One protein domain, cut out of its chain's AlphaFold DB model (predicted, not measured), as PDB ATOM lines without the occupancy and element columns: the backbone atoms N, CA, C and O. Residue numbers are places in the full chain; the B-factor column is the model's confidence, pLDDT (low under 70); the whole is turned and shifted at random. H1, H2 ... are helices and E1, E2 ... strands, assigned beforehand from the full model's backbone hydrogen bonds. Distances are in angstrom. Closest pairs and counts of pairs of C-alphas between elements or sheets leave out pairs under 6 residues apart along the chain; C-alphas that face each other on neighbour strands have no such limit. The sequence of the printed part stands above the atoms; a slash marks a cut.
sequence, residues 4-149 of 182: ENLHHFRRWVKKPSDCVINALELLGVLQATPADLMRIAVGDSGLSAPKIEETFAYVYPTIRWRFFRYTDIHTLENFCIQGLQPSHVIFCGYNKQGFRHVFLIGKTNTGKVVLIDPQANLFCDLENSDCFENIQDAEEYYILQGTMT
ATOM      1  N   GLU A   4     -25.351  -3.592  16.962       70.00
ATOM      2  CA  GLU A   4     -24.819  -4.810  17.577       70.00
ATOM      3  C   GLU A   4     -23.765  -4.505  18.659       70.00
ATOM      4  O   GLU A   4     -23.824  -5.065  19.756       70.00
ATOM      5  N   ASN A   5     -22.860  -3.550  18.414       70.69
ATOM      6  CA  ASN A   5     -21.853  -3.157  19.404       70.69
ATOM      7  C   ASN A   5     -22.488  -2.584  20.682       70.69
ATOM      8  O   ASN A   5     -21.973  -2.829  21.770       70.69
ATOM      9  N   LEU A   6     -23.602  -1.851  20.567       69.38
ATOM     10  CA  LEU A   6     -24.321  -1.299  21.720       69.38
ATOM     11  C   LEU A   6     -24.948  -2.403  22.579       69.38
ATOM     12  O   LEU A   6     -24.844  -2.365  23.802       69.38
ATOM     13  N   HIS A   7     -25.570  -3.404  21.953       68.94
ATOM     14  CA  HIS A   7     -26.276  -4.466  22.675       68.94
ATOM     15  C   HIS A   7     -25.351  -5.518  23.302       68.94
ATOM     16  O   HIS A   7     -25.723  -6.148  24.296       68.94
ATOM     17  N   HIS A   8     -24.153  -5.714  22.747       72.50
ATOM     18  CA  HIS A   8     -23.200  -6.718  23.229       72.50
ATOM     19  C   HIS A   8     -22.094  -6.165  24.128       72.50
ATOM     20  O   HIS A   8     -21.308  -6.951  24.664       72.50
ATOM     21  N   PHE A   9     -22.043  -4.849  24.342       76.94
ATOM     22  CA  PHE A   9     -21.045  -4.240  25.209       76.94
ATOM     23  C   PHE A   9     -21.149  -4.787  26.644       76.94
ATOM     24  O   PHE A   9     -22.168  -4.648  27.324       76.94
ATOM     25  N   ARG A  10     -20.079  -5.437  27.119       73.19
ATOM     26  CA  ARG A  10     -19.987  -5.989  28.477       73.19
ATOM     27  C   ARG A  10     -18.633  -5.675  29.091       73.19
ATOM     28  O   ARG A  10     -17.596  -6.028  28.548       73.19
ATOM     29  N   ARG A  11     -18.661  -5.085  30.287       74.50
ATOM     30  CA  ARG A  11     -17.467  -4.810  31.096       74.50
ATOM     31  C   ARG A  11     -17.143  -6.009  31.983       74.50
ATOM     32  O   ARG A  11     -17.816  -6.212  32.996       74.50
ATOM     33  N   TRP A  12     -16.114  -6.774  31.628       73.75
ATOM     34  CA  TRP A  12     -15.624  -7.880  32.459       73.75
ATOM     35  C   TRP A  12     -14.790  -7.376  33.634       73.75
ATOM     36  O   TRP A  12     -15.006  -7.784  34.774       73.75
ATOM     37  N   VAL A  13     -13.894  -6.422  33.374       77.12
ATOM     38  CA  VAL A  13     -13.148  -5.707  34.411       77.12
ATOM     39  C   VAL A  13     -13.800  -4.344  34.630       77.12
ATOM     40  O   VAL A  13     -13.872  -3.529  33.715       77.12
ATOM     41  N   LYS A  14     -14.293  -4.077  35.844       80.50
ATOM     42  CA  LYS A  14     -14.867  -2.771  36.201       80.50
ATOM     43  C   LYS A  14     -13.817  -1.915  36.890       80.50
ATOM     44  O   LYS A  14     -13.323  -2.291  37.953       80.50
ATOM     45  N   LYS A  15     -13.516  -0.753  36.313       83.25
ATOM     46  CA  LYS A  15     -12.654   0.265  36.915       83.25
ATOM     47  C   LYS A  15     -13.356   1.625  36.963       83.25
ATOM     48  O   LYS A  15     -14.180   1.905  36.094       83.25
ATOM     49  N   PRO A  16     -13.064   2.469  37.968       78.56
ATOM     50  CA  PRO A  16     -13.679   3.791  38.075       78.56
ATOM     51  C   PRO A  16     -13.255   4.733  36.934       78.56
ATOM     52  O   PRO A  16     -14.044   5.577  36.530       78.56
ATOM     53  N   SER A  17     -12.069   4.536  36.351       85.62
ATOM     54  CA  SER A  17     -11.465   5.461  35.374       85.62
ATOM     55  C   SER A  17     -11.277   4.843  33.977       85.62
ATOM     56  O   SER A  17     -10.321   5.157  33.272       85.62
ATOM     57  N   ASP A  18     -12.168   3.933  33.571       89.62
ATOM     58  CA  ASP A  18     -12.110   3.227  32.277       89.62
ATOM     59  C   ASP A  18     -13.008   3.821  31.177       89.62
ATOM     60  O   ASP A  18     -13.172   3.198  30.128       89.62
ATOM     61  N   CYS A  19     -13.559   5.025  31.370       91.94
ATOM     62  CA  CYS A  19     -14.466   5.686  30.423       91.94
ATOM     63  C   CYS A  19     -13.928   5.739  28.986       91.94
ATOM     64  O   CYS A  19     -14.641   5.381  28.049       91.94
ATOM     65  N   VAL A  20     -12.646   6.069  28.814       93.88
ATOM     66  CA  VAL A  20     -11.975   6.068  27.504       93.88
ATOM     67  C   VAL A  20     -11.928   4.671  26.893       93.88
ATOM     68  O   VAL A  20     -12.218   4.503  25.715       93.88
ATOM     69  N   ILE A  21     -11.556   3.661  27.680       94.06
ATOM     70  CA  ILE A  21     -11.386   2.292  27.184       94.06
ATOM     71  C   ILE A  21     -12.744   1.720  26.775       94.06
ATOM     72  O   ILE A  21     -12.864   1.138  25.701       94.06
ATOM     73  N   ASN A  22     -13.777   1.952  27.588       92.69
ATOM     74  CA  ASN A  22     -15.141   1.538  27.278       92.69
ATOM     75  C   ASN A  22     -15.655   2.225  26.005       92.69
ATOM     76  O   ASN A  22     -16.258   1.571  25.160       92.69
ATOM     77  N   ALA A  23     -15.376   3.522  25.833       93.00
ATOM     78  CA  ALA A  23     -15.729   4.251  24.620       93.00
ATOM     79  C   ALA A  23     -15.031   3.674  23.376       93.00
ATOM     80  O   ALA A  23     -15.671   3.461  22.350       93.00
ATOM     81  N   LEU A  24     -13.730   3.377  23.461       92.69
ATOM     82  CA  LEU A  24     -12.967   2.785  22.357       92.69
ATOM     83  C   LEU A  24     -13.441   1.368  22.005       92.69
ATOM     84  O   LEU A  24     -13.525   1.031  20.822       92.69
ATOM     85  N   GLU A  25     -13.768   0.549  23.003       91.81
ATOM     86  CA  GLU A  25     -14.350  -0.778  22.787       91.81
ATOM     87  C   GLU A  25     -15.719  -0.677  22.107       91.81
ATOM     88  O   GLU A  25     -15.965  -1.341  21.102       91.81
ATOM     89  N   LEU A  26     -16.580   0.231  22.574       90.00
ATOM     90  CA  LEU A  26     -17.904   0.438  21.995       90.00
ATOM     91  C   LEU A  26     -17.844   0.910  20.532       90.00
ATOM     92  O   LEU A  26     -18.616   0.466  19.675       90.00
ATOM     93  N   LEU A  27     -16.879   1.774  20.215       88.44
ATOM     94  CA  LEU A  27     -16.619   2.222  18.847       88.44
ATOM     95  C   LEU A  27     -16.048   1.113  17.944       88.44
ATOM     96  O   LEU A  27     -15.987   1.310  16.729       88.44
ATOM     97  N   GLY A  28     -15.665  -0.039  18.504       88.88
ATOM     98  CA  GLY A  28     -15.018  -1.139  17.787       88.88
ATOM     99  C   GLY A  28     -13.541  -0.883  17.481       88.88
ATOM    100  O   GLY A  28     -12.959  -1.582  16.655       88.88
ATOM    101  N   VAL A  29     -12.932   0.121  18.121       90.06
ATOM    102  CA  VAL A  29     -11.498   0.423  17.994       90.06
ATOM    103  C   VAL A  29     -10.670  -0.581  18.795       90.06
ATOM    104  O   VAL A  29      -9.600  -0.997  18.356       90.06
ATOM    105  N   LEU A  30     -11.179  -0.992  19.958       90.56
ATOM    106  CA  LEU A  30     -10.597  -2.050  20.777       90.56
ATOM    107  C   LEU A  30     -11.518  -3.267  20.800       90.56
ATOM    108  O   LEU A  30     -12.730  -3.144  20.939       90.56
ATOM    109  N   GLN A  31     -10.929  -4.454  20.705       89.50
ATOM    110  CA  GLN A  31     -11.626  -5.699  21.027       89.50
ATOM    111  C   GLN A  31     -11.645  -5.908  22.550       89.50
ATOM    112  O   GLN A  31     -10.798  -5.361  23.260       89.50
ATOM    113  N   ALA A  32     -12.559  -6.751  23.037       88.31
ATOM    114  CA  ALA A  32     -12.762  -6.986  24.469       88.31
ATOM    115  C   ALA A  32     -11.482  -7.394  25.219       88.31
ATOM    116  O   ALA A  32     -11.135  -6.785  26.230       88.31
ATOM    117  N   THR A  33     -10.719  -8.369  24.707       90.62
ATOM    118  CA  THR A  33      -9.498  -8.836  25.390       90.62
ATOM    119  C   THR A  33      -8.422  -7.740  25.502       90.62
ATOM    120  O   THR A  33      -7.949  -7.500  26.614       90.62
ATOM    121  N   PRO A  34      -8.039  -7.017  24.426       91.75
ATOM    122  CA  PRO A  34      -7.185  -5.833  24.549       91.75
ATOM    123  C   PRO A  34      -7.732  -4.758  25.495       91.75
ATOM    124  O   PRO A  34      -6.958  -4.180  26.258       91.75
ATOM    125  N   ALA A  35      -9.043  -4.498  25.478       91.81
ATOM    126  CA  ALA A  35      -9.664  -3.515  26.360       91.81
ATOM    127  C   ALA A  35      -9.489  -3.901  27.841       91.81
ATOM    128  O   ALA A  35      -9.079  -3.068  28.649       91.81
ATOM    129  N   ASP A  36      -9.688  -5.172  28.196       90.06
ATOM    130  CA  ASP A  36      -9.469  -5.661  29.561       90.06
ATOM    131  C   ASP A  36      -8.004  -5.555  30.003       90.06
ATOM    132  O   ASP A  36      -7.727  -5.112  31.121       90.06
ATOM    133  N   LEU A  37      -7.050  -5.870  29.118       90.81
ATOM    134  CA  LEU A  37      -5.623  -5.680  29.406       90.81
ATOM    135  C   LEU A  37      -5.286  -4.205  29.648       90.81
ATOM    136  O   LEU A  37      -4.542  -3.888  30.577       90.81
ATOM    137  N   MET A  38      -5.867  -3.292  28.864       92.00
ATOM    138  CA  MET A  38      -5.694  -1.855  29.077       92.00
ATOM    139  C   MET A  38      -6.292  -1.396  30.409       92.00
ATOM    140  O   MET A  38      -5.654  -0.608  31.104       92.00
ATOM    141  N   ARG A  39      -7.464  -1.905  30.813       91.56
ATOM    142  CA  ARG A  39      -8.070  -1.582  32.122       91.56
ATOM    143  C   ARG A  39      -7.167  -2.005  33.276       91.56
ATOM    144  O   ARG A  39      -7.030  -1.268  34.250       91.56
ATOM    145  N   ILE A  40      -6.533  -3.172  33.161       87.12
ATOM    146  CA  ILE A  40      -5.565  -3.661  34.149       87.12
ATOM    147  C   ILE A  40      -4.327  -2.758  34.179       87.12
ATOM    148  O   ILE A  40      -3.909  -2.345  35.258       87.12
ATOM    149  N   ALA A  41      -3.764  -2.428  33.014       90.38
ATOM    150  CA  ALA A  41      -2.534  -1.647  32.907       90.38
ATOM    151  C   ALA A  41      -2.694  -0.191  33.378       90.38
ATOM    152  O   ALA A  41      -1.801   0.356  34.018       90.38
ATOM    153  N   VAL A  42      -3.827   0.437  33.057       90.31
ATOM    154  CA  VAL A  42      -4.132   1.829  33.421       90.31
ATOM    155  C   VAL A  42      -4.590   1.948  34.879       90.31
ATOM    156  O   VAL A  42      -4.395   2.987  35.514       90.31
ATOM    157  N   GLY A  43      -5.188   0.887  35.429       88.38
ATOM    158  CA  GLY A  43      -5.676   0.864  36.801       88.38
ATOM    159  C   GLY A  43      -6.734   1.938  37.056       88.38
ATOM    160  O   GLY A  43      -7.671   2.111  36.276       88.38
ATOM    161  N   ASP A  44      -6.585   2.659  38.164       89.25
ATOM    162  CA  ASP A  44      -7.585   3.624  38.631       89.25
ATOM    163  C   ASP A  44      -7.266   5.069  38.192       89.25
ATOM    164  O   ASP A  44      -8.042   5.986  38.449       89.25
ATOM    165  N   SER A  45      -6.144   5.290  37.496       89.69
ATOM    166  CA  SER A  45      -5.702   6.628  37.069       89.69
ATOM    167  C   SER A  45      -6.331   7.104  35.758       89.69
ATOM    168  O   SER A  45      -6.338   8.302  35.484       89.69
ATOM    169  N   GLY A  46      -6.865   6.186  34.951       90.38
ATOM    170  CA  GLY A  46      -7.414   6.503  33.633       90.38
ATOM    171  C   GLY A  46      -6.363   6.986  32.626       90.38
ATOM    172  O   GLY A  46      -5.155   6.928  32.859       90.38
ATOM    173  N   LEU A  47      -6.832   7.448  31.466       93.62
ATOM    174  CA  LEU A  47      -5.975   7.991  30.410       93.62
ATOM    175  C   LEU A  47      -6.021   9.520  30.413       93.62
ATOM    176  O   LEU A  47      -7.089  10.126  30.468       93.62
ATOM    177  N   SER A  48      -4.850  10.151  30.319       93.56
ATOM    178  CA  SER A  48      -4.748  11.604  30.185       93.56
ATOM    179  C   SER A  48      -5.106  12.060  28.768       93.56
ATOM    180  O   SER A  48      -4.910  11.318  27.806       93.56
ATOM    181  N   ALA A  49      -5.565  13.305  28.615       93.06
ATOM    182  CA  ALA A  49      -5.907  13.871  27.305       93.06
ATOM    183  C   ALA A  49      -4.790  13.709  26.245       93.06
ATOM    184  O   ALA A  49      -5.099  13.209  25.163       93.06
ATOM    185  N   PRO A  50      -3.497  13.985  26.535       95.38
ATOM    186  CA  PRO A  50      -2.421  13.722  25.576       95.38
ATOM    187  C   PRO A  50      -2.314  12.250  25.158       95.38
ATOM    188  O   PRO A  50      -2.090  11.957  23.988       95.38
ATOM    189  N   LYS A  51      -2.521  11.306  26.088       95.19
ATOM    190  CA  LYS A  51      -2.501   9.867  25.775       95.19
ATOM    191  C   LYS A  51      -3.698   9.423  24.949       95.19
ATOM    192  O   LYS A  51      -3.552   8.549  24.095       95.19
ATOM    193  N   ILE A  52      -4.858  10.036  25.158       94.81
ATOM    194  CA  ILE A  52      -6.034   9.805  24.316       94.81
ATOM    195  C   ILE A  52      -5.750  10.301  22.890       94.81
ATOM    196  O   ILE A  52      -5.942   9.549  21.939       94.81
ATOM    197  N   GLU A  53      -5.222  11.517  22.730       95.06
ATOM    198  CA  GLU A  53      -4.849  12.062  21.416       95.06
ATOM    199  C   GLU A  53      -3.806  11.190  20.697       95.06
ATOM    200  O   GLU A  53      -3.971  10.896  19.514       95.06
ATOM    201  N   GLU A  54      -2.771  10.723  21.407       94.81
ATOM    202  CA  GLU A  54      -1.773   9.779  20.879       94.81
ATOM    203  C   GLU A  54      -2.414   8.459  20.426       94.81
ATOM    204  O   GLU A  54      -2.073   7.940  19.364       94.81
ATOM    205  N   THR A  55      -3.373   7.936  21.195       92.62
ATOM    206  CA  THR A  55      -4.102   6.708  20.845       92.62
ATOM    207  C   THR A  55      -4.884   6.893  19.545       92.62
ATOM    208  O   THR A  55      -4.782   6.071  18.637       92.62
ATOM    209  N   PHE A  56      -5.618   7.997  19.407       93.31
ATOM    210  CA  PHE A  56      -6.354   8.294  18.176       93.31
ATOM    211  C   PHE A  56      -5.429   8.563  16.985       93.31
ATOM    212  O   PHE A  56      -5.734   8.136  15.873       93.31
ATOM    213  N   ALA A  57      -4.284   9.214  17.201       93.31
ATOM    214  CA  ALA A  57      -3.271   9.392  16.165       93.31
ATOM    215  C   ALA A  57      -2.654   8.055  15.726       93.31
ATOM    216  O   ALA A  57      -2.352   7.886  14.551       93.31
ATOM    217  N   TYR A  58      -2.504   7.085  16.631       92.50
ATOM    218  CA  TYR A  58      -2.053   5.741  16.274       92.50
ATOM    219  C   TYR A  58      -3.091   4.990  15.424       92.50
ATOM    220  O   TYR A  58      -2.742   4.395  14.407       92.50
ATOM    221  N   VAL A  59      -4.368   5.048  15.813       90.12
ATOM    222  CA  VAL A  59      -5.470   4.364  15.107       90.12
ATOM    223  C   VAL A  59      -5.766   5.014  13.751       90.12
ATOM    224  O   VAL A  59      -6.040   4.322  12.772       90.12
ATOM    225  N   TYR A  60      -5.683   6.343  13.675       89.62
ATOM    226  CA  TYR A  60      -5.963   7.128  12.475       89.62
ATOM    227  C   TYR A  60      -4.757   8.018  12.127       89.62
ATOM    228  O   TYR A  60      -4.812   9.238  12.312       89.62
ATOM    229  N   PRO A  61      -3.669   7.440  11.581       88.62
ATOM    230  CA  PRO A  61      -2.381   8.126  11.400       88.62
ATOM    231  C   PRO A  61      -2.426   9.295  10.417       88.62
ATOM    232  O   PRO A  61      -1.520  10.127  10.381       88.62
ATOM    233  N   THR A  62      -3.480   9.384   9.610       86.44
ATOM    234  CA  THR A  62      -3.681  10.475   8.657       86.44
ATOM    235  C   THR A  62      -4.434  11.663   9.249       86.44
ATOM    236  O   THR A  62      -4.772  12.586   8.517       86.44
ATOM    237  N   ILE A  63      -4.765  11.646  10.538       87.94
ATOM    238  CA  ILE A  63      -5.570  12.685  11.174       87.94
ATOM    239  C   ILE A  63      -4.824  13.196  12.400       87.94
ATOM    240  O   ILE A  63      -4.359  12.429  13.241       87.94
ATOM    241  N   ARG A  64      -4.723  14.520  12.518       90.94
ATOM    242  CA  ARG A  64      -4.207  15.163  13.720       90.94
ATOM    243  C   ARG A  64      -5.354  15.402  14.691       90.94
ATOM    244  O   ARG A  64      -6.199  16.264  14.452       90.94
ATOM    245  N   TRP A  65      -5.345  14.662  15.788       93.56
ATOM    246  CA  TRP A  65      -6.371  14.733  16.823       93.56
ATOM    247  C   TRP A  65      -5.985  15.696  17.932       93.56
ATOM    248  O   TRP A  65      -4.840  15.685  18.386       93.56
ATOM    249  N   ARG A  66      -6.940  16.526  18.356       95.50
ATOM    250  CA  ARG A  66      -6.809  17.430  19.504       95.50
ATOM    251  C   ARG A  66      -8.132  17.577  20.238       95.50
ATOM    252  O   ARG A  66      -9.184  17.611  19.600       95.50
ATOM    253  N   PHE A  67      -8.074  17.711  21.557       94.00
ATOM    254  CA  PHE A  67      -9.220  18.168  22.332       94.00
ATOM    255  C   PHE A  67      -9.395  19.679  22.203       94.00
ATOM    256  O   PHE A  67      -8.484  20.459  22.479       94.00
ATOM    257  N   PHE A  68     -10.601  20.081  21.825       92.25
ATOM    258  CA  PHE A  68     -11.044  21.466  21.843       92.25
ATOM    259  C   PHE A  68     -11.912  21.687  23.070       92.25
ATOM    260  O   PHE A  68     -12.825  20.904  23.331       92.25
ATOM    261  N   ARG A  69     -11.591  22.736  23.830       93.19
ATOM    262  CA  ARG A  69     -12.290  23.097  25.062       93.19
ATOM    263  C   ARG A  69     -13.426  24.068  24.765       93.19
ATOM    264  O   ARG A  69     -13.217  25.074  24.089       93.19
ATOM    265  N   TYR A  70     -14.572  23.807  25.373       89.00
ATOM    266  CA  TYR A  70     -15.761  24.646  25.377       89.00
ATOM    267  C   TYR A  70     -16.218  24.841  26.824       89.00
ATOM    268  O   TYR A  70     -16.016  23.970  27.663       89.00
ATOM    269  N   THR A  71     -16.815  25.984  27.135       83.88
ATOM    270  CA  THR A  71     -17.366  26.274  28.475       83.88
ATOM    271  C   THR A  71     -18.887  26.353  28.471       83.88
ATOM    272  O   THR A  71     -19.499  26.489  29.519       83.88
ATOM    273  N   ASP A  72     -19.495  26.294  27.290       85.06
ATOM    274  CA  ASP A  72     -20.931  26.399  27.094       85.06
ATOM    275  C   ASP A  72     -21.458  25.100  26.484       85.06
ATOM    276  O   ASP A  72     -21.012  24.668  25.414       85.06
ATOM    277  N   ILE A  73     -22.418  24.487  27.174       82.81
ATOM    278  CA  ILE A  73     -23.047  23.243  26.743       82.81
ATOM    279  C   ILE A  73     -23.864  23.430  25.460       82.81
ATOM    280  O   ILE A  73     -23.892  22.525  24.630       82.81
ATOM    281  N   HIS A  74     -24.435  24.615  25.221       83.19
ATOM    282  CA  HIS A  74     -25.170  24.884  23.984       83.19
ATOM    283  C   HIS A  74     -24.249  24.902  22.765       83.19
ATOM    284  O   HIS A  74     -24.657  24.558  21.656       83.19
ATOM    285  N   THR A  75     -22.977  25.255  22.947       82.44
ATOM    286  CA  THR A  75     -21.979  25.142  21.879       82.44
ATOM    287  C   THR A  75     -21.719  23.675  21.522       82.44
ATOM    288  O   THR A  75     -21.641  23.338  20.338       82.44
ATOM    289  N   LEU A  76     -21.636  22.791  22.524       81.19
ATOM    290  CA  LEU A  76     -21.528  21.345  22.313       81.19
ATOM    291  C   LEU A  76     -22.782  20.803  21.614       81.19
ATOM    292  O   LEU A  76     -22.666  20.113  20.603       81.19
ATOM    293  N   GLU A  77     -23.966  21.150  22.109       80.56
ATOM    294  CA  GLU A  77     -25.255  20.748  21.543       80.56
ATOM    295  C   GLU A  77     -25.380  21.162  20.069       80.56
ATOM    296  O   GLU A  77     -25.609  20.316  19.204       80.56
ATOM    297  N   ASN A  78     -25.125  22.434  19.751       83.44
ATOM    298  CA  ASN A  78     -25.174  22.940  18.379       83.44
ATOM    299  C   ASN A  78     -24.174  22.229  17.462       83.44
ATOM    300  O   ASN A  78     -24.518  21.873  16.330       83.44
ATOM    301  N   PHE A  79     -22.953  21.976  17.946       83.56
ATOM    302  CA  PHE A  79     -21.964  21.203  17.198       83.56
ATOM    303  C   PHE A  79     -22.479  19.794  16.878       83.56
ATOM    304  O   PHE A  79     -22.312  19.312  15.757       83.56
ATOM    305  N   CYS A  80     -23.154  19.145  17.827       80.94
ATOM    306  CA  CYS A  80     -23.713  17.809  17.636       80.94
ATOM    307  C   CYS A  80     -24.904  17.810  16.674       80.94
ATOM    308  O   CYS A  80     -24.958  16.992  15.758       80.94
ATOM    309  N   ILE A  81     -25.842  18.740  16.843       79.94
ATOM    310  CA  ILE A  81     -27.057  18.808  16.026       79.94
ATOM    311  C   ILE A  81     -26.706  19.135  14.570       79.94
ATOM    312  O   ILE A  81     -27.158  18.442  13.651       79.94
ATOM    313  N   GLN A  82     -25.876  20.161  14.354       82.56
ATOM    314  CA  GLN A  82     -25.595  20.699  13.022       82.56
ATOM    315  C   GLN A  82     -24.375  20.059  12.352       82.56
ATOM    316  O   GLN A  82     -24.387  19.827  11.144       82.56
ATOM    317  N   GLY A  83     -23.316  19.783  13.116       81.00
ATOM    318  CA  GLY A  83     -22.034  19.325  12.581       81.00
ATOM    319  C   GLY A  83     -21.935  17.812  12.407       81.00
ATOM    320  O   GLY A  83     -21.249  17.343  11.494       81.00
ATOM    321  N   LEU A  84     -22.624  17.034  13.248       87.75
ATOM    322  CA  LEU A  84     -22.518  15.581  13.212       87.75
ATOM    323  C   LEU A  84     -23.309  15.000  12.037       87.75
ATOM    324  O   LEU A  84     -24.505  15.259  11.861       87.75
ATOM    325  N   GLN A  85     -22.631  14.189  11.229       89.56
ATOM    326  CA  GLN A  85     -23.255  13.446  10.140       89.56
ATOM    327  C   GLN A  85     -24.016  12.228  10.688       89.56
ATOM    328  O   GLN A  85     -23.583  11.643  11.683       89.56
ATOM    329  N   PRO A  86     -25.124  11.799  10.054       90.88
ATOM    330  CA  PRO A  86     -25.777  10.540  10.403       90.88
ATOM    331  C   PRO A  86     -24.791   9.366  10.409       90.88
ATOM    332  O   PRO A  86     -23.844   9.322   9.619       90.88
ATOM    333  N   SER A  87     -25.010   8.419  11.316       88.00
ATOM    334  CA  SER A  87     -24.151   7.252  11.562       88.00
ATOM    335  C   SER A  87     -22.723   7.577  12.025       88.00
ATOM    336  O   SER A  87     -21.839   6.721  11.941       88.00
ATOM    337  N   HIS A  88     -22.481   8.791  12.526       90.06
ATOM    338  CA  HIS A  88     -21.204   9.185  13.117       90.06
ATOM    339  C   HIS A  88     -21.336   9.403  14.621       90.06
ATOM    340  O   HIS A  88     -22.415   9.664  15.153       90.06
ATOM    341  N   VAL A  89     -20.200   9.286  15.302       91.62
ATOM    342  CA  VAL A  89     -20.068   9.473  16.742       91.62
ATOM    343  C   VAL A  89     -18.900  10.411  16.994       91.62
ATOM    344  O   VAL A  89     -17.865  10.298  16.334       91.62
ATOM    345  N   ILE A  90     -19.062  11.323  17.943       91.00
ATOM    346  CA  ILE A  90     -17.988  12.172  18.448       91.00
ATOM    347  C   ILE A  90     -17.587  11.732  19.846       91.00
ATOM    348  O   ILE A  90     -18.398  11.237  20.632       91.00
ATOM    349  N   PHE A  91     -16.306  11.916  20.128       93.56
ATOM    350  CA  PHE A  91     -15.704  11.587  21.403       93.56
ATOM    351  C   PHE A  91     -15.636  12.855  22.250       93.56
ATOM    352  O   PHE A  91     -14.953  13.818  21.886       93.56
ATOM    353  N   CYS A  92     -16.370  12.859  23.357       93.38
ATOM    354  CA  CYS A  92     -16.555  14.021  24.210       93.38
ATOM    355  C   CYS A  92     -15.989  13.771  25.605       93.38
ATOM    356  O   CYS A  92     -15.787  12.636  26.036       93.38
ATOM    357  N   GLY A  93     -15.745  14.852  26.332       93.56
ATOM    358  CA  GLY A  93     -15.435  14.785  27.747       93.56
ATOM    359  C   GLY A  93     -15.959  15.995  28.489       93.56
ATOM    360  O   GLY A  93     -16.268  17.019  27.881       93.56
ATOM    361  N   TYR A  94     -16.059  15.874  29.802       93.62
ATOM    362  CA  TYR A  94     -16.373  16.996  30.671       93.62
ATOM    363  C   TYR A  94     -15.507  16.973  31.927       93.62
ATOM    364  O   TYR A  94     -14.958  15.937  32.315       93.62
ATOM    365  N   ASN A  95     -15.389  18.136  32.555       93.81
ATOM    366  CA  ASN A  95     -14.847  18.318  33.891       93.81
ATOM    367  C   ASN A  95     -15.946  18.957  34.746       93.81
ATOM    368  O   ASN A  95     -16.433  20.025  34.382       93.81
ATOM    369  N   LYS A  96     -16.374  18.261  35.803       91.88
ATOM    370  CA  LYS A  96     -17.427  18.688  36.731       91.88
ATOM    371  C   LYS A  96     -16.941  18.465  38.158       91.88
ATOM    372  O   LYS A  96     -16.783  17.325  38.584       91.88
ATOM    373  N   GLN A  97     -16.674  19.533  38.900       91.00
ATOM    374  CA  GLN A  97     -16.210  19.516  40.291       91.00
ATOM    375  C   GLN A  97     -14.934  18.680  40.494       91.00
ATOM    376  O   GLN A  97     -14.768  17.977  41.490       91.00
ATOM    377  N   GLY A  98     -14.024  18.726  39.518       88.81
ATOM    378  CA  GLY A  98     -12.787  17.940  39.518       88.81
ATOM    379  C   GLY A  98     -12.959  16.479  39.089       88.81
ATOM    380  O   GLY A  98     -11.956  15.789  38.895       88.81
ATOM    381  N   PHE A  99     -14.193  16.011  38.882       89.44
ATOM    382  CA  PHE A  99     -14.463  14.741  38.224       89.44
ATOM    383  C   PHE A  99     -14.361  14.914  36.709       89.44
ATOM    384  O   PHE A  99     -15.011  15.776  36.117       89.44
ATOM    385  N   ARG A 100     -13.533  14.083  36.074       91.62
ATOM    386  CA  ARG A 100     -13.323  14.092  34.627       91.62
ATOM    387  C   ARG A 100     -13.885  12.825  34.028       91.62
ATOM    388  O   ARG A 100     -13.574  11.736  34.505       91.62
ATOM    389  N   HIS A 101     -14.646  12.975  32.957       93.50
ATOM    390  CA  HIS A 101     -15.316  11.853  32.319       93.50
ATOM    391  C   HIS A 101     -15.265  11.945  30.806       93.50
ATOM    392  O   HIS A 101     -15.135  13.031  30.241       93.50
ATOM    393  N   VAL A 102     -15.392  10.788  30.168       93.81
ATOM    394  CA  VAL A 102     -15.529  10.646  28.724       93.81
ATOM    395  C   VAL A 102     -16.860   9.992  28.419       93.81
ATOM    396  O   VAL A 102     -17.204   8.951  28.975       93.81
ATOM    397  N   PHE A 103     -17.553  10.580  27.460       93.69
ATOM    398  CA  PHE A 103     -18.810  10.094  26.924       93.69
ATOM    399  C   PHE A 103     -18.799  10.272  25.408       93.69
ATOM    400  O   PHE A 103     -17.903  10.901  24.836       93.69
ATOM    401  N   LEU A 104     -19.781   9.694  24.734       93.81
ATOM    402  CA  LEU A 104     -19.932   9.825  23.294       93.81
ATOM    403  C   LEU A 104     -21.249  10.525  22.979       93.81
ATOM    404  O   LEU A 104     -22.244  10.345  23.681       93.81
ATOM    405  N   ILE A 105     -21.260  11.276  21.882       92.50
ATOM    406  CA  ILE A 105     -22.500  11.739  21.260       92.50
ATOM    407  C   ILE A 105     -22.568  11.141  19.861       92.50
ATOM    408  O   ILE A 105     -21.653  11.307  19.056       92.50
ATOM    409  N   GLY A 106     -23.642  10.413  19.576       91.81
ATOM    410  CA  GLY A 106     -23.894   9.794  18.279       91.81
ATOM    411  C   GLY A 106     -25.051  10.461  17.554       91.81
ATOM    412  O   GLY A 106     -26.010  10.894  18.185       91.81
ATOM    413  N   LYS A 107     -25.004  10.487  16.221       91.94
ATOM    414  CA  LYS A 107     -26.180  10.764  15.392       91.94
ATOM    415  C   LYS A 107     -26.571   9.491  14.671       91.94
ATOM    416  O   LYS A 107     -25.791   8.939  13.900       91.94
ATOM    417  N   THR A 108     -27.768   9.002  14.950       90.25
ATOM    418  CA  THR A 108     -28.314   7.795  14.319       90.25
ATOM    419  C   THR A 108     -28.563   8.020  12.822       90.25
ATOM    420  O   THR A 108     -28.509   9.147  12.319       90.25
ATOM    421  N   ASN A 109     -28.865   6.949  12.088       89.94
ATOM    422  CA  ASN A 109     -29.231   7.024  10.671       89.94
ATOM    423  C   ASN A 109     -30.538   7.805  10.416       89.94
ATOM    424  O   ASN A 109     -30.701   8.357   9.331       89.94
ATOM    425  N   THR A 110     -31.439   7.891  11.401       90.38
ATOM    426  CA  THR A 110     -32.673   8.693  11.333       90.38
ATOM    427  C   THR A 110     -32.443  10.169  11.656       90.38
ATOM    428  O   THR A 110     -33.367  10.969  11.549       90.38
ATOM    429  N   GLY A 111     -31.219  10.551  12.037       89.44
ATOM    430  CA  GLY A 111     -30.856  11.922  12.392       89.44
ATOM    431  C   GLY A 111     -31.003  12.257  13.877       89.44
ATOM    432  O   GLY A 111     -30.525  13.311  14.287       89.44
ATOM    433  N   LYS A 112     -31.577  11.355  14.683       90.50
ATOM    434  CA  LYS A 112     -31.686  11.504  16.141       90.50
ATOM    435  C   LYS A 112     -30.305  11.551  16.794       90.50
ATOM    436  O   LYS A 112     -29.455  10.716  16.462       90.50
ATOM    437  N   VAL A 113     -30.107  12.487  17.721       90.25
ATOM    438  CA  VAL A 113     -28.854  12.658  18.468       90.25
ATOM    439  C   VAL A 113     -28.974  11.984  19.832       90.25
ATOM    440  O   VAL A 113     -29.945  12.184  20.553       90.25
ATOM    441  N   VAL A 114     -27.993  11.157  20.179       91.56
ATOM    442  CA  VAL A 114     -28.002  10.346  21.399       91.56
ATOM    443  C   VAL A 114     -26.730  10.559  22.203       91.56
ATOM    444  O   VAL A 114     -25.633  10.601  21.641       91.56
ATOM    445  N   LEU A 115     -26.877  10.657  23.518       91.62
ATOM    446  CA  LEU A 115     -25.782  10.575  24.471       91.62
ATOM    447  C   LEU A 115     -25.539   9.118  24.835       91.62
ATOM    448  O   LEU A 115     -26.475   8.350  25.071       91.62
ATOM    449  N   ILE A 116     -24.264   8.755  24.896       91.94
ATOM    450  CA  ILE A 116     -23.826   7.407  25.214       91.94
ATOM    451  C   ILE A 116     -22.754   7.500  26.293       91.94
ATOM    452  O   ILE A 116     -21.633   7.948  26.037       91.94
ATOM    453  N   ASP A 117     -23.095   7.061  27.499       90.94
ATOM    454  CA  ASP A 117     -22.144   6.905  28.593       90.94
ATOM    455  C   ASP A 117     -21.785   5.421  28.746       90.94
ATOM    456  O   ASP A 117     -22.587   4.619  29.248       90.94
ATOM    457  N   PRO A 118     -20.568   5.029  28.344       82.88
ATOM    458  CA  PRO A 118     -20.175   3.634  28.349       82.88
ATOM    459  C   PRO A 118     -19.799   3.130  29.759       82.88
ATOM    460  O   PRO A 118     -19.590   1.932  29.948       82.88
ATOM    461  N   GLN A 119     -19.705   4.001  30.774       83.56
ATOM    462  CA  GLN A 119     -19.558   3.593  32.177       83.56
ATOM    463  C   GLN A 119     -20.900   3.423  32.882       83.56
ATOM    464  O   GLN A 119     -21.055   2.444  33.618       83.56
ATOM    465  N   ALA A 120     -21.841   4.340  32.649       82.12
ATOM    466  CA  ALA A 120     -23.172   4.311  33.255       82.12
ATOM    467  C   ALA A 120     -24.154   3.370  32.531       82.12
ATOM    468  O   ALA A 120     -25.260   3.154  33.021       82.12
ATOM    469  N   ASN A 121     -23.756   2.798  31.385       74.94
ATOM    470  CA  ASN A 121     -24.654   2.076  30.479       74.94
ATOM    471  C   ASN A 121     -25.875   2.934  30.096       74.94
ATOM    472  O   ASN A 121     -27.000   2.442  29.998       74.94
ATOM    473  N   LEU A 122     -25.639   4.240  29.937       82.56
ATOM    474  CA  LEU A 122     -26.657   5.211  29.573       82.56
ATOM    475  C   LEU A 122     -26.640   5.370  28.057       82.56
ATOM    476  O   LEU A 122     -25.611   5.696  27.471       82.56
ATOM    477  N   PHE A 123     -27.794   5.156  27.441       87.62
ATOM    478  CA  PHE A 123     -28.050   5.466  26.043       87.62
ATOM    479  C   PHE A 123     -29.355   6.249  26.000       87.62
ATOM    480  O   PHE A 123     -30.429   5.671  26.183       87.62
ATOM    481  N   CYS A 124     -29.267   7.565  25.845       87.81
ATOM    482  CA  CYS A 124     -30.433   8.434  25.946       87.81
ATOM    483  C   CYS A 124     -30.499   9.450  24.811       87.81
ATOM    484  O   CYS A 124     -29.496   9.828  24.212       87.81
ATOM    485  N   ASP A 125     -31.727   9.832  24.480       88.50
ATOM    486  CA  ASP A 125     -32.022  10.869  23.501       88.50
ATOM    487  C   ASP A 125     -31.648  12.236  24.062       88.50
ATOM    488  O   ASP A 125     -32.106  12.572  25.152       88.50
ATOM    489  N   LEU A 126     -30.863  13.021  23.325       85.62
ATOM    490  CA  LEU A 126     -30.548  14.386  23.743       85.62
ATOM    491  C   LEU A 126     -31.762  15.322  23.665       85.62
ATOM    492  O   LEU A 126     -31.769  16.342  24.340       85.62
ATOM    493  N   GLU A 127     -32.815  14.985  22.918       82.94
ATOM    494  CA  GLU A 127     -34.072  15.748  22.972       82.94
ATOM    495  C   GLU A 127     -34.826  15.549  24.302       82.94
ATOM    496  O   GLU A 127     -35.735  16.315  24.622       82.94
ATOM    497  N   ASN A 128     -34.456  14.539  25.100       83.62
ATOM    498  CA  ASN A 128     -34.982  14.356  26.447       83.62
ATOM    499  C   ASN A 128     -34.168  15.198  27.444       83.62
ATOM    500  O   ASN A 128     -32.977  14.948  27.640       83.62
ATOM    501  N   SER A 129     -34.826  16.146  28.117       79.12
ATOM    502  CA  SER A 129     -34.211  17.019  29.125       79.12
ATOM    503  C   SER A 129     -33.433  16.243  30.187       79.12
ATOM    504  O   SER A 129     -32.308  16.618  30.505       79.12
ATOM    505  N   ASP A 130     -33.966  15.109  30.646       81.75
ATOM    506  CA  ASP A 130     -33.375  14.287  31.709       81.75
ATOM    507  C   ASP A 130     -32.015  13.694  31.292       81.75
ATOM    508  O   ASP A 130     -31.145  13.411  32.116       81.75
ATOM    509  N   CYS A 131     -31.808  13.500  29.985       81.19
ATOM    510  CA  CYS A 131     -30.549  13.004  29.435       81.19
ATOM    511  C   CYS A 131     -29.439  14.055  29.574       81.19
ATOM    512  O   CYS A 131     -28.319  13.730  29.983       81.19
ATOM    513  N   PHE A 132     -29.775  15.316  29.289       76.06
ATOM    514  CA  PHE A 132     -28.865  16.450  29.410       76.06
ATOM    515  C   PHE A 132     -28.483  16.749  30.859       76.06
ATOM    516  O   PHE A 132     -27.352  17.172  31.104       76.06
ATOM    517  N   GLU A 133     -29.360  16.462  31.828       79.31
ATOM    518  CA  GLU A 133     -29.093  16.750  33.243       79.31
ATOM    519  C   GLU A 133     -27.829  16.074  33.790       79.31
ATOM    520  O   GLU A 133     -27.152  16.600  34.678       79.31
ATOM    521  N   ASN A 134     -27.456  14.925  33.224       74.94
ATOM    522  CA  ASN A 134     -26.284  14.171  33.665       74.94
ATOM    523  C   ASN A 134     -24.958  14.840  33.282       74.94
ATOM    524  O   ASN A 134     -23.947  14.624  33.952       74.94
ATOM    525  N   ILE A 135     -24.957  15.654  32.224       84.38
ATOM    526  CA  ILE A 135     -23.755  16.328  31.722       84.38
ATOM    527  C   ILE A 135     -23.807  17.847  31.867       84.38
ATOM    528  O   ILE A 135     -22.757  18.476  31.780       84.38
ATOM    529  N   GLN A 136     -24.982  18.431  32.116       82.56
ATOM    530  CA  GLN A 136     -25.119  19.866  32.349       82.56
ATOM    531  C   GLN A 136     -24.340  20.317  33.594       82.56
ATOM    532  O   GLN A 136     -23.983  19.516  34.466       82.56
ATOM    533  N   ASP A 137     -24.064  21.618  33.668       87.38
ATOM    534  CA  ASP A 137     -23.315  22.273  34.750       87.38
ATOM    535  C   ASP A 137     -21.859  21.812  34.929       87.38
ATOM    536  O   ASP A 137     -21.249  22.070  35.967       87.38
ATOM    537  N   ALA A 138     -21.274  21.125  33.946       91.38
ATOM    538  CA  ALA A 138     -19.831  20.924  33.932       91.38
ATOM    539  C   ALA A 138     -19.108  22.267  33.727       91.38
ATOM    540  O   ALA A 138     -19.577  23.123  32.972       91.38
ATOM    541  N   GLU A 139     -17.951  22.451  34.372       93.94
ATOM    542  CA  GLU A 139     -17.164  23.678  34.210       93.94
ATOM    543  C   GLU A 139     -16.533  23.765  32.817       93.94
ATOM    544  O   GLU A 139     -16.316  24.852  32.279       93.94
ATOM    545  N   GLU A 140     -16.205  22.610  32.235       93.81
ATOM    546  CA  GLU A 140     -15.572  22.512  30.926       93.81
ATOM    547  C   GLU A 140     -16.088  21.291  30.169       93.81
ATOM    548  O   GLU A 140     -16.211  20.198  30.725       93.81
ATOM    549  N   TYR A 141     -16.292  21.472  28.870       93.25
ATOM    550  CA  TYR A 141     -16.591  20.429  27.902       93.25
ATOM    551  C   TYR A 141     -15.450  20.319  26.901       93.25
ATOM    552  O   TYR A 141     -14.768  21.291  26.573       93.25
ATOM    553  N   TYR A 142     -15.262  19.118  26.383       93.81
ATOM    554  CA  TYR A 142     -14.185  18.784  25.474       93.81
ATOM    555  C   TYR A 142     -14.735  17.982  24.305       93.81
ATOM    556  O   TYR A 142     -15.508  17.048  24.501       93.81
ATOM    557  N   ILE A 143     -14.304  18.315  23.091       93.31
ATOM    558  CA  ILE A 143     -14.576  17.515  21.891       93.31
ATOM    559  C   ILE A 143     -13.240  17.133  21.276       93.31
ATOM    560  O   ILE A 143     -12.414  18.002  20.990       93.31
ATOM    561  N   LEU A 144     -13.024  15.839  21.062       94.00
ATOM    562  CA  LEU A 144     -11.882  15.364  20.299       94.00
ATOM    563  C   LEU A 144     -12.170  15.561  18.811       94.00
ATOM    564  O   LEU A 144     -13.066  14.926  18.253       94.00
ATOM    565  N   GLN A 145     -11.410  16.435  18.161       91.56
ATOM    566  CA  GLN A 145     -11.583  16.726  16.741       91.56
ATOM    567  C   GLN A 145     -10.338  16.350  15.953       91.56
ATOM    568  O   GLN A 145      -9.200  16.564  16.380       91.56
ATOM    569  N   GLY A 146     -10.588  15.779  14.779       89.06
ATOM    570  CA  GLY A 146      -9.574  15.431  13.805       89.06
ATOM    571  C   GLY A 146      -9.411  16.542  12.777       89.06
ATOM    572  O   GLY A 146     -10.377  16.946  12.139       89.06
ATOM    573  N   THR A 147      -8.182  17.004  12.573       85.50
ATOM    574  CA  THR A 147      -7.824  17.881  11.454       85.50
ATOM    575  C   THR A 147      -6.965  17.103  10.471       85.50
ATOM    576  O   THR A 147      -5.978  16.471  10.857       85.50
ATOM    577  N   MET A 148      -7.340  17.112   9.192       75.69
ATOM    578  CA  MET A 148      -6.447  16.600   8.157       75.69
ATOM    579  C   MET A 148      -5.240  17.518   8.032       75.69
ATOM    580  O   MET A 148      -5.340  18.732   8.216       75.69
ATOM    581  N   THR A 149      -4.080  16.953   7.707       73.81
ATOM    582  CA  THR A 149      -2.936  17.802   7.369       73.81
ATOM    583  C   THR A 149      -3.216  18.534   6.055       73.81
ATOM    584  O   THR A 149      -3.886  18.005   5.164       73.81
TER     585      THR A 149
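What this domain is: This is residues 4 to 149 of the 182 residues of an uncharacterized protein of viral metagenome (UniProt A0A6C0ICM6). A strongly twisted wall of six antiparallel strands has helices over both faces: H2 and H4 pack on one face, H5 on the other. H3 folds back on H2, on the side away from the sheet, the short H1 is near one end of H2, and the short H6 is by the edge strand E5. The 146 printed residues hold six named helices and six named strands, along the printed part H1, H2, H3, H4, E1, H5, E2, E3, E4, E5, H6, E6, and the class is mixed, helices and strands. The sheet's order is E1, E6, E2, E3, E4, E5. The whole is compact and rounded, with a radius of gyration of the C-alphas of 14.6 A and spans of 37 by 36 by 34 A.

How they stand to each other: H1, residues 4 to 8, is close to but not clearly touching H2, residues 19 to 26; the closest C-alphas are those of Asn 5 and Leu 26, 5.9 A apart. H2 and H3, residues 32 to 42, form a helical hairpin: they touch, with the C-alphas of Ile 21 and Ala 35 closest at 6.1 A, and run opposite ways at a shallow tilt of 12 degrees. H4, residues 49 to 59, is apart from H3. H4 is on the sheet at a height of 8.1 A, over E1, residues 63 to 70, and on the local plane only just along it, at 29 degrees; the closest C-alphas are those of Glu 53 and Trp 65, 5.5 A. E1 and E6, residues 140 to 148, are antiparallel neighbours, with N 64 and O 147 at 2.9 A. H5, residues 73 to 83, leads to E2, residues 88 to 96; E1, H5 and E2 form a split strand-helix-strand unit, two strands running the same way with E6 between them, and its crossover is right-handed. E6 and E2 are antiparallel, with N 142 and O 93 at 2.8 A. E2, E3, residues 99 to 107, E4, residues 113 to 117, and E5, residues 122 to 125, form a meander, each strand the antiparallel neighbour of the one before. Across these hairpins N 90 and O 105 are 2.8 A apart, N 114 and O 106 2.8 A, and N 115 and O 124 2.8 A. H2 is on the sheet at a height of 8.7 A, over E3 and only just over E4, with 3 of its 8 C-alphas there; the C-alphas of Cys 19 and Val 102 are closest to E3, at 5.3 A. H2 and H4 lie on the same face and H5 on the opposite face, giving three layers; the C-alphas of Ile 81 and Val 113, 6.9 A apart, are the closest of H5 and E4. H6, residues 129 to 133, only grazes the sheet with residues 130 to 132. In each of the six helices every O i to N i+4 pair is within hydrogen-bond range.

Where its parts are: H1 begins at C-alpha 4, (-24.819, -4.810, 17.577), and measures 6.2 A from first to last C-alpha. H2 measures 10.5 A, H3 15.2 A, H4 15.5 A and H5 14.7 A. E1 measures 21.2 A, E2 25.7 A and E3 26.0 A; C-alpha 99, where E3 begins, is at (-14.463, 14.741, 38.224). E4 measures 13.4 A, E5 9.9 A and H6 6.6 A. E6 measures 25.2 A and ends at C-alpha 148, (-6.447, 16.600, 8.157).

The domain as a whole: The two C-alphas farthest apart are those of Asp 130 and Thr 149, at 39.1 A. The printed part has no cut, and no link is long. The mean pLDDT of the printed part is 87.7, and residues 6 to 7 are under 70.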